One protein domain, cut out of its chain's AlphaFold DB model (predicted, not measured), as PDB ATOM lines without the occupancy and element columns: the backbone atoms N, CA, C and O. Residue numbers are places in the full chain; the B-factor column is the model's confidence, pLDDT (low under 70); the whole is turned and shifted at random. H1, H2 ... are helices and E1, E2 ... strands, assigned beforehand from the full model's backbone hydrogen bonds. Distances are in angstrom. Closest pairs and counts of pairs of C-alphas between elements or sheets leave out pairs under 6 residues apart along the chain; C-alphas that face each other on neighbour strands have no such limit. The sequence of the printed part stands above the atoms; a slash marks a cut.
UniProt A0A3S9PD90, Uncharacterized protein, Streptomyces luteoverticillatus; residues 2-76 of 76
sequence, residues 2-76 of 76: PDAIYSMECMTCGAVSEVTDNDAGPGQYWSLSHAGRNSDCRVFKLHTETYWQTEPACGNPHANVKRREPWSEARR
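Overview. This is residues 2 to 76 of the 76 residues of an uncharacterized protein of Streptomyces luteoverticillatus (UniProt A0A3S9PD90). With little regular structure, this is a long rod: a two-stranded antiparallel ribbon, E1 and E2, with helix H1 packed alongside it, and a long loop beyond the ribbon whose residues 57 to 62 stick out. The printed part has 75 residues, with E1, H1 and E2 in chain order; under half are in named elements, of mixed class. It is only just loose, close to extended, with a radius of gyration of the C-alphas of 16.6 A and spans of 57 by 18 by 17 A.

Arrangement. Look first at E1, residues 3 to 10, and E2, residues 44 to 51, antiparallel at 162 degrees; N 5 and O 49 are 2.8 A apart, within hydrogen-bond range. Residues 5 to 6 of E1 also pair antiparallel with residues 20 to 21. In H1, residues 25 to 37, every O i to N i+4 pair is within hydrogen-bond range. Its closest C-alphas to E1 are Gly 27 and Met 8, 5.7 A.

Along the chain. Find C-alpha 3 at (15.200, 8.660, 32.800); E1 runs 23.5 A from there. H1 measures 18.5 A. E2 runs 22.5 A to C-alpha 51 at (11.374, 9.666, 29.157).

Size, cuts and confidence. The C-alphas of Ser 39 and Pro 61, the farthest apart, are 56.9 A apart. The printed part has no cut; E1 to H1 is a long link. Residues 64 to 76 have pLDDT under 70.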
ATOM      1  N   PRO A   2      11.513   8.715  35.972       88.75
ATOM      2  CA  PRO A   2      11.809   8.787  34.543       88.75
ATOM      3  C   PRO A   2      13.314   8.985  34.332       88.75
ATOM      4  O   PRO A   2      13.960   9.652  35.143       88.75
ATOM      5  N   ASP A   3      13.839   8.404  33.261       91.88
ATOM      6  CA  ASP A   3      15.200   8.660  32.800       91.88
ATOM      7  C   ASP A   3      15.225   9.987  32.023       91.88
ATOM      8  O   ASP A   3      14.173  10.539  31.672       91.88
ATOM      9  N   ALA A   4      16.412  10.538  31.774       93.56
ATOM     10  CA  ALA A   4      16.526  11.809  31.072       93.56
ATOM     11  C   ALA A   4      17.804  11.947  30.250       93.56
ATOM     12  O   ALA A   4      18.867  11.500  30.660       93.56
ATOM     13  N   ILE A   5      17.699  12.636  29.118       94.94
ATOM     14  CA  ILE A   5      18.835  13.092  28.320       94.94
ATOM     15  C   ILE A   5      19.146  14.539  28.709       94.94
ATOM     16  O   ILE A   5      18.235  15.372  28.770       94.94
ATOM     17  N   TYR A   6      20.424  14.842  28.939       95.81
ATOM     18  CA  TYR A   6      20.893  16.152  29.386       95.81
ATOM     19  C   TYR A   6      21.888  16.773  28.403       95.81
ATOM     20  O   TYR A   6      22.742  16.088  27.841       95.81
ATOM     21  N   SER A   7      21.825  18.095  28.250       97.31
ATOM     22  CA  SER A   7      22.911  18.910  27.695       97.31
ATOM     23  C   SER A   7      22.844  20.339  28.237       97.31
ATOM     24  O   SER A   7      21.827  20.773  28.781       97.31
ATOM     25  N   MET A   8      23.943  21.080  28.121       97.94
ATOM     26  CA  MET A   8      24.052  22.467  28.570       97.94
ATOM     27  C   MET A   8      24.396  23.375  27.396       97.94
ATOM     28  O   MET A   8      25.231  23.029  26.569       97.94
ATOM     29  N   GLU A   9      23.815  24.565  27.365       98.38
ATOM     30  CA  GLU A   9      24.125  25.623  26.402       98.38
ATOM     31  C   GLU A   9      24.608  26.865  27.158       98.38
ATOM     32  O   GLU A   9      23.946  27.344  28.079       98.38
ATOM     33  N   CYS A  10      25.763  27.409  26.784       98.56
ATOM     34  CA  CYS A  10      26.230  28.693  27.291       98.56
ATOM     35  C   CYS A  10      25.407  29.821  26.666       98.56
ATOM     36  O   CYS A  10      25.458  30.036  25.458       98.56
ATOM     37  N   MET A  11      24.709  30.601  27.488       98.38
ATOM     38  CA  MET A  11      23.843  31.683  27.007       98.38
ATOM     39  C   MET A  11      24.623  32.908  26.512       98.38
ATOM     40  O   MET A  11      24.050  33.759  25.838       98.38
ATOM     41  N   THR A  12      25.915  33.010  26.840       98.25
ATOM     42  CA  THR A  12      26.774  34.119  26.395       98.25
ATOM     43  C   THR A  12      27.355  33.868  25.003       98.25
ATOM     44  O   THR A  12      27.359  34.769  24.173       98.25
ATOM     45  N   CYS A  13      27.867  32.660  24.741       97.75
ATOM     46  CA  CYS A  13      28.607  32.352  23.509       97.75
ATOM     47  C   CYS A  13      27.956  31.276  22.627       97.75
ATOM     48  O   CYS A  13      28.458  31.003  21.540       97.75
ATOM     49  N   GLY A  14      26.870  30.646  23.082       97.94
ATOM     50  CA  GLY A  14      26.157  29.600  22.344       97.94
ATOM     51  C   GLY A  14      26.861  28.241  22.303       97.94
ATOM     52  O   GLY A  14      26.386  27.339  21.621       97.94
ATOM     53  N   ALA A  15      27.987  28.061  23.004       98.12
ATOM     54  CA  ALA A  15      28.654  26.761  23.079       98.12
ATOM     55  C   ALA A  15      27.749  25.721  23.760       98.12
ATOM     56  O   ALA A  15      27.098  26.037  24.754       98.12
ATOM     57  N   VAL A  16      27.750  24.485  23.260       97.88
ATOM     58  CA  VAL A  16      26.912  23.392  23.772       97.88
ATOM     59  C   VAL A  16      27.800  22.260  24.293       97.88
ATOM     60  O   VAL A  16      28.839  21.963  23.700       97.88
ATOM     61  N   SER A  17      27.421  21.658  25.420       97.12
ATOM     62  CA  SER A  17      28.079  20.464  25.954       97.12
ATOM     63  C   SER A  17      27.760  19.225  25.119       97.12
ATOM     64  O   SER A  17      26.832  19.210  24.312       97.12
ATOM     65  N   GLU A  18      28.476  18.135  25.381       95.44
ATOM     66  CA  GLU A  18      28.025  16.821  24.929       95.44
ATOM     67  C   GLU A  18      26.660  16.466  25.537       95.44
ATOM     68  O   GLU A  18      26.278  16.974  26.599       95.44
ATOM     69  N   VAL A  19      25.935  15.600  24.827       95.38
ATOM     70  CA  VAL A  19      24.651  15.046  25.252       95.38
ATOM     71  C   VAL A  19      24.905  13.781  26.061       95.38
ATOM     72  O   VAL A  19      25.566  12.860  25.578       95.38
ATOM     73  N   THR A  20      24.354  13.711  27.267       94.12
ATOM     74  CA  THR A  20      24.539  12.575  28.176       94.12
ATOM     75  C   THR A  20      23.220  11.922  28.546       94.12
ATOM     76  O   THR A  20      22.187  12.583  28.653       94.12
ATOM     77  N   ASP A  21      23.254  10.599  28.714       92.88
ATOM     78  CA  ASP A  21      22.078   9.804  29.051       92.88
ATOM     79  C   ASP A  21      22.059   9.468  30.541       92.88
ATOM     80  O   ASP A  21      23.016   8.918  31.084       92.88
ATOM     81  N   ASN A  22      20.961   9.839  31.186       93.12
ATOM     82  CA  ASN A  22      20.633   9.646  32.590       93.12
ATOM     83  C   ASN A  22      21.710  10.081  33.603       93.12
ATOM     84  O   ASN A  22      21.681   9.673  34.761       93.12
ATOM     85  N   ASP A  23      22.638  10.939  33.178       93.31
ATOM     86  CA  ASP A  23      23.687  11.524  34.008       93.31
ATOM     87  C   ASP A  23      23.897  12.997  33.638       93.31
ATOM     88  O   ASP A  23      24.370  13.322  32.549       93.31
ATOM     89  N   ALA A  24      23.547  13.906  34.551       93.19
ATOM     90  CA  ALA A  24      23.738  15.347  34.371       93.19
ATOM     91  C   ALA A  24      25.137  15.835  34.796       93.19
ATOM     92  O   ALA A  24      25.498  16.986  34.521       93.19
ATOM     93  N   GLY A  25      25.929  14.993  35.470       96.56
ATOM     94  CA  GLY A  25      27.243  15.337  36.018       96.56
ATOM     95  C   GLY A  25      28.222  15.882  34.972       96.56
ATOM     96  O   GLY A  25      28.805  16.947  35.201       96.56
ATOM     97  N   PRO A  26      28.372  15.249  33.795       96.81
ATOM     98  CA  PRO A  26      29.251  15.754  32.743       96.81
ATOM     99  C   PRO A  26      28.855  17.148  32.241       96.81
ATOM    100  O   PRO A  26      29.724  18.003  32.066       96.81
ATOM    101  N   GLY A  27      27.553  17.422  32.082       96.06
ATOM    102  CA  GLY A  27      27.055  18.749  31.704       96.06
ATOM    103  C   GLY A  27      27.366  19.816  32.762       96.06
ATOM    104  O   GLY A  27      27.793  20.924  32.431       96.06
ATOM    105  N   GLN A  28      27.227  19.471  34.045       96.38
ATOM    106  CA  GLN A  28      27.607  20.353  35.156       96.38
ATOM    107  C   GLN A  28      29.118  20.620  35.193       96.38
ATOM    108  O   GLN A  28      29.545  21.765  35.329       96.38
ATOM    109  N   TYR A  29      29.944  19.585  35.041       98.00
ATOM    110  CA  TYR A  29      31.398  19.753  35.015       98.00
ATOM    111  C   TYR A  29      31.842  20.606  33.821       98.00
ATOM    112  O   TYR A  29      32.700  21.484  33.955       98.00
ATOM    113  N   TRP A  30      31.218  20.390  32.660       98.12
ATOM    114  CA  TRP A  30      31.468  21.181  31.465       98.12
ATOM    115  C   TRP A  30      31.176  22.668  31.694       98.12
ATOM    116  O   TRP A  30      32.026  23.495  31.365       98.12
ATOM    117  N   SER A  31      30.042  23.027  32.309       98.00
ATOM    118  CA  SER A  31      29.688  24.439  32.535       98.00
ATOM    119  C   SER A  31      30.646  25.128  33.514       98.00
ATOM    120  O   SER A  31      31.097  26.246  33.249       98.00
ATOM    121  N   LEU A  32      31.058  24.435  34.582       97.88
ATOM    122  CA  LEU A  32      32.071  24.926  35.525       97.88
ATOM    123  C   LEU A  32      33.429  25.137  34.841       97.88
ATOM    124  O   LEU A  32      34.035  26.204  34.972       97.88
ATOM    125  N   SER A  33      33.896  24.150  34.071       98.00
ATOM    126  CA  SER A  33      35.152  24.268  33.323       98.00
ATOM    127  C   SER A  33      35.081  25.365  32.257       98.00
ATOM    128  O   SER A  33      36.085  26.035  32.015       98.00
ATOM    129  N   HIS A  34      33.931  25.548  31.602       98.12
ATOM    130  CA  HIS A  34      33.737  26.573  30.577       98.12
ATOM    131  C   HIS A  34      33.783  27.980  31.184       98.12
ATOM    132  O   HIS A  34      34.518  28.832  30.685       98.12
ATOM    133  N   ALA A  35      33.080  28.203  32.298       97.88
ATOM    134  CA  ALA A  35      33.104  29.470  33.032       97.88
ATOM    135  C   ALA A  35      34.491  29.797  33.612       97.88
ATOM    136  O   ALA A  35      34.884  30.961  33.679       97.88
ATOM    137  N   GLY A  36      35.252  28.775  34.021       97.69
ATOM    138  CA  GLY A  36      36.624  28.945  34.505       97.69
ATOM    139  C   GLY A  36      37.605  29.401  33.418       97.69
ATOM    140  O   GLY A  36      38.544  30.131  33.718       97.69
ATOM    141  N   ARG A  37      37.380  29.000  32.159       97.56
ATOM    142  CA  ARG A  37      38.212  29.394  31.005       97.56
ATOM    143  C   ARG A  37      37.738  30.689  30.338       97.56
ATOM    144  O   ARG A  37      38.556  31.386  29.752       97.56
ATOM    145  N   ASN A  38      36.447  31.007  30.441       96.31
ATOM    146  CA  ASN A  38      35.816  32.180  29.835       96.31
ATOM    147  C   ASN A  38      35.053  32.963  30.913       96.31
ATOM    148  O   ASN A  38      33.900  32.651  31.217       96.31
ATOM    149  N   SER A  39      35.681  33.988  31.494       93.44
ATOM    150  CA  SER A  39      35.164  34.684  32.684       93.44
ATOM    151  C   SER A  39      33.800  35.360  32.505       93.44
ATOM    152  O   SER A  39      33.106  35.556  33.504       93.44
ATOM    153  N   ASP A  40      33.407  35.676  31.269       97.06
ATOM    154  CA  ASP A  40      32.124  36.315  30.932       97.06
ATOM    155  C   ASP A  40      30.987  35.297  30.707       97.06
ATOM    156  O   ASP A  40      29.805  35.644  30.653       97.06
ATOM    157  N   CYS A  41      31.321  34.009  30.599       98.00
ATOM    158  CA  CYS A  41      30.362  32.930  30.390       98.00
ATOM    159  C   CYS A  41      29.882  32.384  31.741       98.00
ATOM    160  O   CYS A  41      30.463  31.449  32.290       98.00
ATOM    161  N   ARG A  42      28.836  32.998  32.308       96.56
ATOM    162  CA  ARG A  42      28.329  32.680  33.661       96.56
ATOM    163  C   ARG A  42      26.930  32.076  33.699       96.56
ATOM    164  O   ARG A  42      26.523  31.578  34.743       96.56
ATOM    165  N   VAL A  43      26.198  32.131  32.591       97.88
ATOM    166  CA  VAL A  43      24.807  31.680  32.518       97.88
ATOM    167  C   VAL A  43      24.710  30.535  31.524       97.88
ATOM    168  O   VAL A  43      25.106  30.671  30.367       97.88
ATOM    169  N   PHE A  44      24.163  29.415  31.984       98.25
ATOM    170  CA  PHE A  44      24.000  28.206  31.190       98.25
ATOM    171  C   PHE A  44      22.541  27.767  31.228       98.25
ATOM    172  O   PHE A  44      21.927  27.736  32.296       98.25
ATOM    173  N   LYS A  45      21.983  27.439  30.066       98.31
ATOM    174  CA  LYS A  45      20.669  26.815  29.936       98.31
ATOM    175  C   LYS A  45      20.847  25.303  29.969       98.31
ATOM    176  O   LYS A  45      21.632  24.759  29.199       98.31
ATOM    177  N   LEU A  46      20.096  24.647  30.844       97.31
ATOM    178  CA  LEU A  46      19.959  23.198  30.855       97.31
ATOM    179  C   LEU A  46      18.873  22.791  29.855       97.31
ATOM    180  O   LEU A  46      17.733  23.247  29.963       97.31
ATOM    181  N   HIS A  47      19.222  21.911  28.923       96.69
ATOM    182  CA  HIS A  47      18.270  21.174  28.099       96.69
ATOM    183  C   HIS A  47      18.051  19.803  28.732       96.69
ATOM    184  O   HIS A  47      19.002  19.109  29.098       96.69
ATOM    185  N   THR A  48      16.790  19.421  28.914       95.56
ATOM    186  CA  THR A  48      16.422  18.127  29.494       95.56
ATOM    187  C   THR A  48      15.249  17.542  28.735       95.56
ATOM    188  O   THR A  48      14.209  18.186  28.603       95.56
ATOM    189  N   GLU A  49      15.409  16.305  28.281       94.19
ATOM    190  CA  GLU A  49      14.321  15.499  27.740       94.19
ATOM    191  C   GLU A  49      14.120  14.281  28.638       94.19
ATOM    192  O   GLU A  49      14.991  13.420  28.728       94.19
ATOM    193  N   THR A  50      12.981  14.216  29.324       93.75
ATOM    194  CA  THR A  50      12.647  13.110  30.230       93.75
ATOM    195  C   THR A  50      11.808  12.057  29.522       93.75
ATOM    196  O   THR A  50      10.862  12.407  28.813       93.75
ATOM    197  N   TYR A  51      12.075  10.782  29.781       89.19
ATOM    198  CA  TYR A  51      11.374   9.666  29.157       89.19
ATOM    199  C   TYR A  51      11.155   8.505  30.137       89.19
ATOM    200  O   TYR A  51      11.801   8.389  31.179       89.19
ATOM    201  N   TRP A  52      10.195   7.642  29.809       88.75
ATOM    202  CA  TRP A  52       9.959   6.393  30.528       88.75
ATOM    203  C   TRP A  52      10.467   5.230  29.694       88.75
ATOM    204  O   TRP A  52      10.006   5.023  28.573       88.75
ATOM    205  N   GLN A  53      11.374   4.447  30.269       80.75
ATOM    206  CA  GLN A  53      11.794   3.184  29.692       80.75
ATOM    207  C   GLN A  53      11.166   2.026  30.465       80.75
ATOM    208  O   GLN A  53      11.185   1.984  31.694       80.75
ATOM    209  N   THR A  54      10.601   1.069  29.734       82.38
ATOM    210  CA  THR A  54      10.054  -0.169  30.296       82.38
ATOM    211  C   THR A  54      10.806  -1.359  29.728       82.38
ATOM    212  O   THR A  54      10.976  -1.451  28.512       82.38
ATOM    213  N   GLU A  55      11.212  -2.289  30.586       81.25
ATOM    214  CA  GLU A  55      11.768  -3.568  30.150       81.25
ATOM    215  C   GLU A  55      10.648  -4.616  30.047       81.25
ATOM    216  O   GLU A  55       9.778  -4.674  30.925       81.25
ATOM    217  N   PRO A  56      10.621  -5.443  28.984       83.31
ATOM    218  CA  PRO A  56       9.693  -6.561  28.906       83.31
ATOM    219  C   PRO A  56       9.854  -7.492  30.109       83.31
ATOM    220  O   PRO A  56      10.970  -7.782  30.536       83.31
ATOM    221  N   ALA A  57       8.738  -8.015  30.619       83.12
ATOM    222  CA  ALA A  57       8.776  -9.020  31.672       83.12
ATOM    223  C   ALA A  57       9.603 -10.249  31.247       83.12
ATOM    224  O   ALA A  57       9.607 -10.643  30.075       83.12
ATOM    225  N   CYS A  58      10.270 -10.882  32.216       79.81
ATOM    226  CA  CYS A  58      10.993 -12.131  31.988       79.81
ATOM    227  C   CYS A  58      10.057 -13.188  31.374       79.81
ATOM    228  O   CYS A  58       8.938 -13.382  31.848       79.81
ATOM    229  N   GLY A  59      10.506 -13.854  30.306       80.44
ATOM    230  CA  GLY A  59       9.713 -14.859  29.592       80.44
ATOM    231  C   GLY A  59       8.675 -14.297  28.614       80.44
ATOM    232  O   GLY A  59       7.906 -15.075  28.054       80.44
ATOM    233  N   ASN A  60       8.643 -12.980  28.371       81.25
ATOM    234  CA  ASN A  60       7.778 -12.412  27.340       81.25
ATOM    235  C   ASN A  60       8.175 -12.966  25.950       81.25
ATOM    236  O   ASN A  60       9.302 -12.727  25.509       81.25
ATOM    237  N   PRO A  61       7.268 -13.662  25.231       80.25
ATOM    238  CA  PRO A  61       7.564 -14.266  23.927       80.25
ATOM    239  C   PRO A  61       7.867 -13.236  22.827       80.25
ATOM    240  O   PRO A  61       8.387 -13.598  21.774       80.25
ATOM    241  N   HIS A  62       7.577 -11.956  23.070       76.62
ATOM    242  CA  HIS A  62       7.896 -10.835  22.188       76.62
ATOM    243  C   HIS A  62       9.119 -10.031  22.647       76.62
ATOM    244  O   HIS A  62       9.395  -8.979  22.079       76.62
ATOM    245  N   ALA A  63       9.852 -10.480  23.672       75.25
ATOM    246  CA  ALA A  63      11.081  -9.817  24.084       75.25
ATOM    247  C   ALA A  63      12.160  -9.999  23.006       75.25
ATOM    248  O   ALA A  63      12.948 -10.944  23.029       75.25
ATOM    249  N   ASN A  64      12.234  -9.073  22.053       65.12
ATOM    250  CA  ASN A  64      13.449  -8.887  21.272       65.12
ATOM    251  C   ASN A  64      14.535  -8.392  22.234       65.12
ATOM    252  O   ASN A  64      14.540  -7.220  22.606       65.12
ATOM    253  N   VAL A  65      15.418  -9.302  22.661       59.25
ATOM    254  CA  VAL A  65      16.544  -9.047  23.574       59.25
ATOM    255  C   VAL A  65      17.536  -8.096  22.899       59.25
ATOM    256  O   VAL A  65      18.578  -8.499  22.389       59.25
ATOM    257  N   LYS A  66      17.195  -6.811  22.832       57.38
ATOM    258  CA  LYS A  66      18.146  -5.755  22.513       57.38
ATOM    259  C   LYS A  66      18.703  -5.246  23.833       57.38
ATOM    260  O   LYS A  66      17.958  -4.890  24.740       57.38
ATOM    261  N   ARG A  67      20.030  -5.297  23.945       56.03
ATOM    262  CA  ARG A  67      20.789  -4.723  25.058       56.03
ATOM    263  C   ARG A  67      20.438  -3.237  25.192       56.03
ATOM    264  O   ARG A  67      20.216  -2.579  24.181       56.03
ATOM    265  N   ARG A  68      20.402  -2.731  26.429       61.50
ATOM    266  CA  ARG A  68      20.232  -1.303  26.728       61.50
ATOM    267  C   ARG A  68      21.346  -0.513  26.039       61.50
ATOM    268  O   ARG A  68      22.506  -0.644  26.421       61.50
ATOM    269  N   GLU A  69      20.989   0.247  25.012       66.44
ATOM    270  CA  GLU A  69      21.865   1.234  24.378       66.44
ATOM    271  C   GLU A  69      21.510   2.619  24.937       66.44
ATOM    272  O   GLU A  69      20.331   2.855  25.223       66.44
ATOM    273  N   PRO A  70      22.491   3.513  25.148       67.75
ATOM    274  CA  PRO A  70      22.216   4.873  25.595       67.75
ATOM    275  C   PRO A  70      21.294   5.590  24.607       67.75
ATOM    276  O   PRO A  70      21.566   5.642  23.404       67.75
ATOM    277  N   TRP A  71      20.221   6.206  25.099       68.19
ATOM    278  CA  TRP A  71      19.283   6.942  24.245       68.19
ATOM    279  C   TRP A  71      19.894   8.213  23.644       68.19
ATOM    280  O   TRP A  71      19.370   8.740  22.662       68.19
ATOM    281  N   SER A  72      21.035   8.668  24.172       63.50
ATOM    282  CA  SER A  72      21.826   9.752  23.586       63.50
ATOM    283  C   SER A  72      22.401   9.405  22.204       63.50
ATOM    284  O   SER A  72      22.580  10.305  21.387       63.50
ATOM    285  N   GLU A  73      22.663   8.127  21.899       62.78
ATOM    286  CA  GLU A  73      23.217   7.708  20.599       62.78
ATOM    287  C   GLU A  73      22.156   7.621  19.497       62.78
ATOM    288  O   GLU A  73      22.452   7.894  18.336       62.78
ATOM    289  N   ALA A  74      20.902   7.320  19.847       58.91
ATOM    290  CA  ALA A  74      19.798   7.204  18.890       58.91
ATOM    291  C   ALA A  74      19.355   8.549  18.274       58.91
ATOM    292  O   ALA A  74      18.551   8.559  17.342       58.91
ATOM    293  N   ARG A  75      19.847   9.681  18.799       57.56
ATOM    294  CA  ARG A  75      19.495  11.044  18.361       57.56
ATOM    295  C   ARG A  75      20.675  11.873  17.847       57.56
ATOM    296  O   ARG A  75      20.550  13.095  17.764       57.56
ATOM    297  N   ARG A  76      21.804  11.235  17.533       53.88
ATOM    298  CA  ARG A  76      22.960  11.918  16.941       53.88
ATOM    299  C   ARG A  76      22.734  12.264  15.467       53.88
ATOM    300  O   ARG A  76      22.099  11.450  14.762       53.88
TER     301      ARG A  76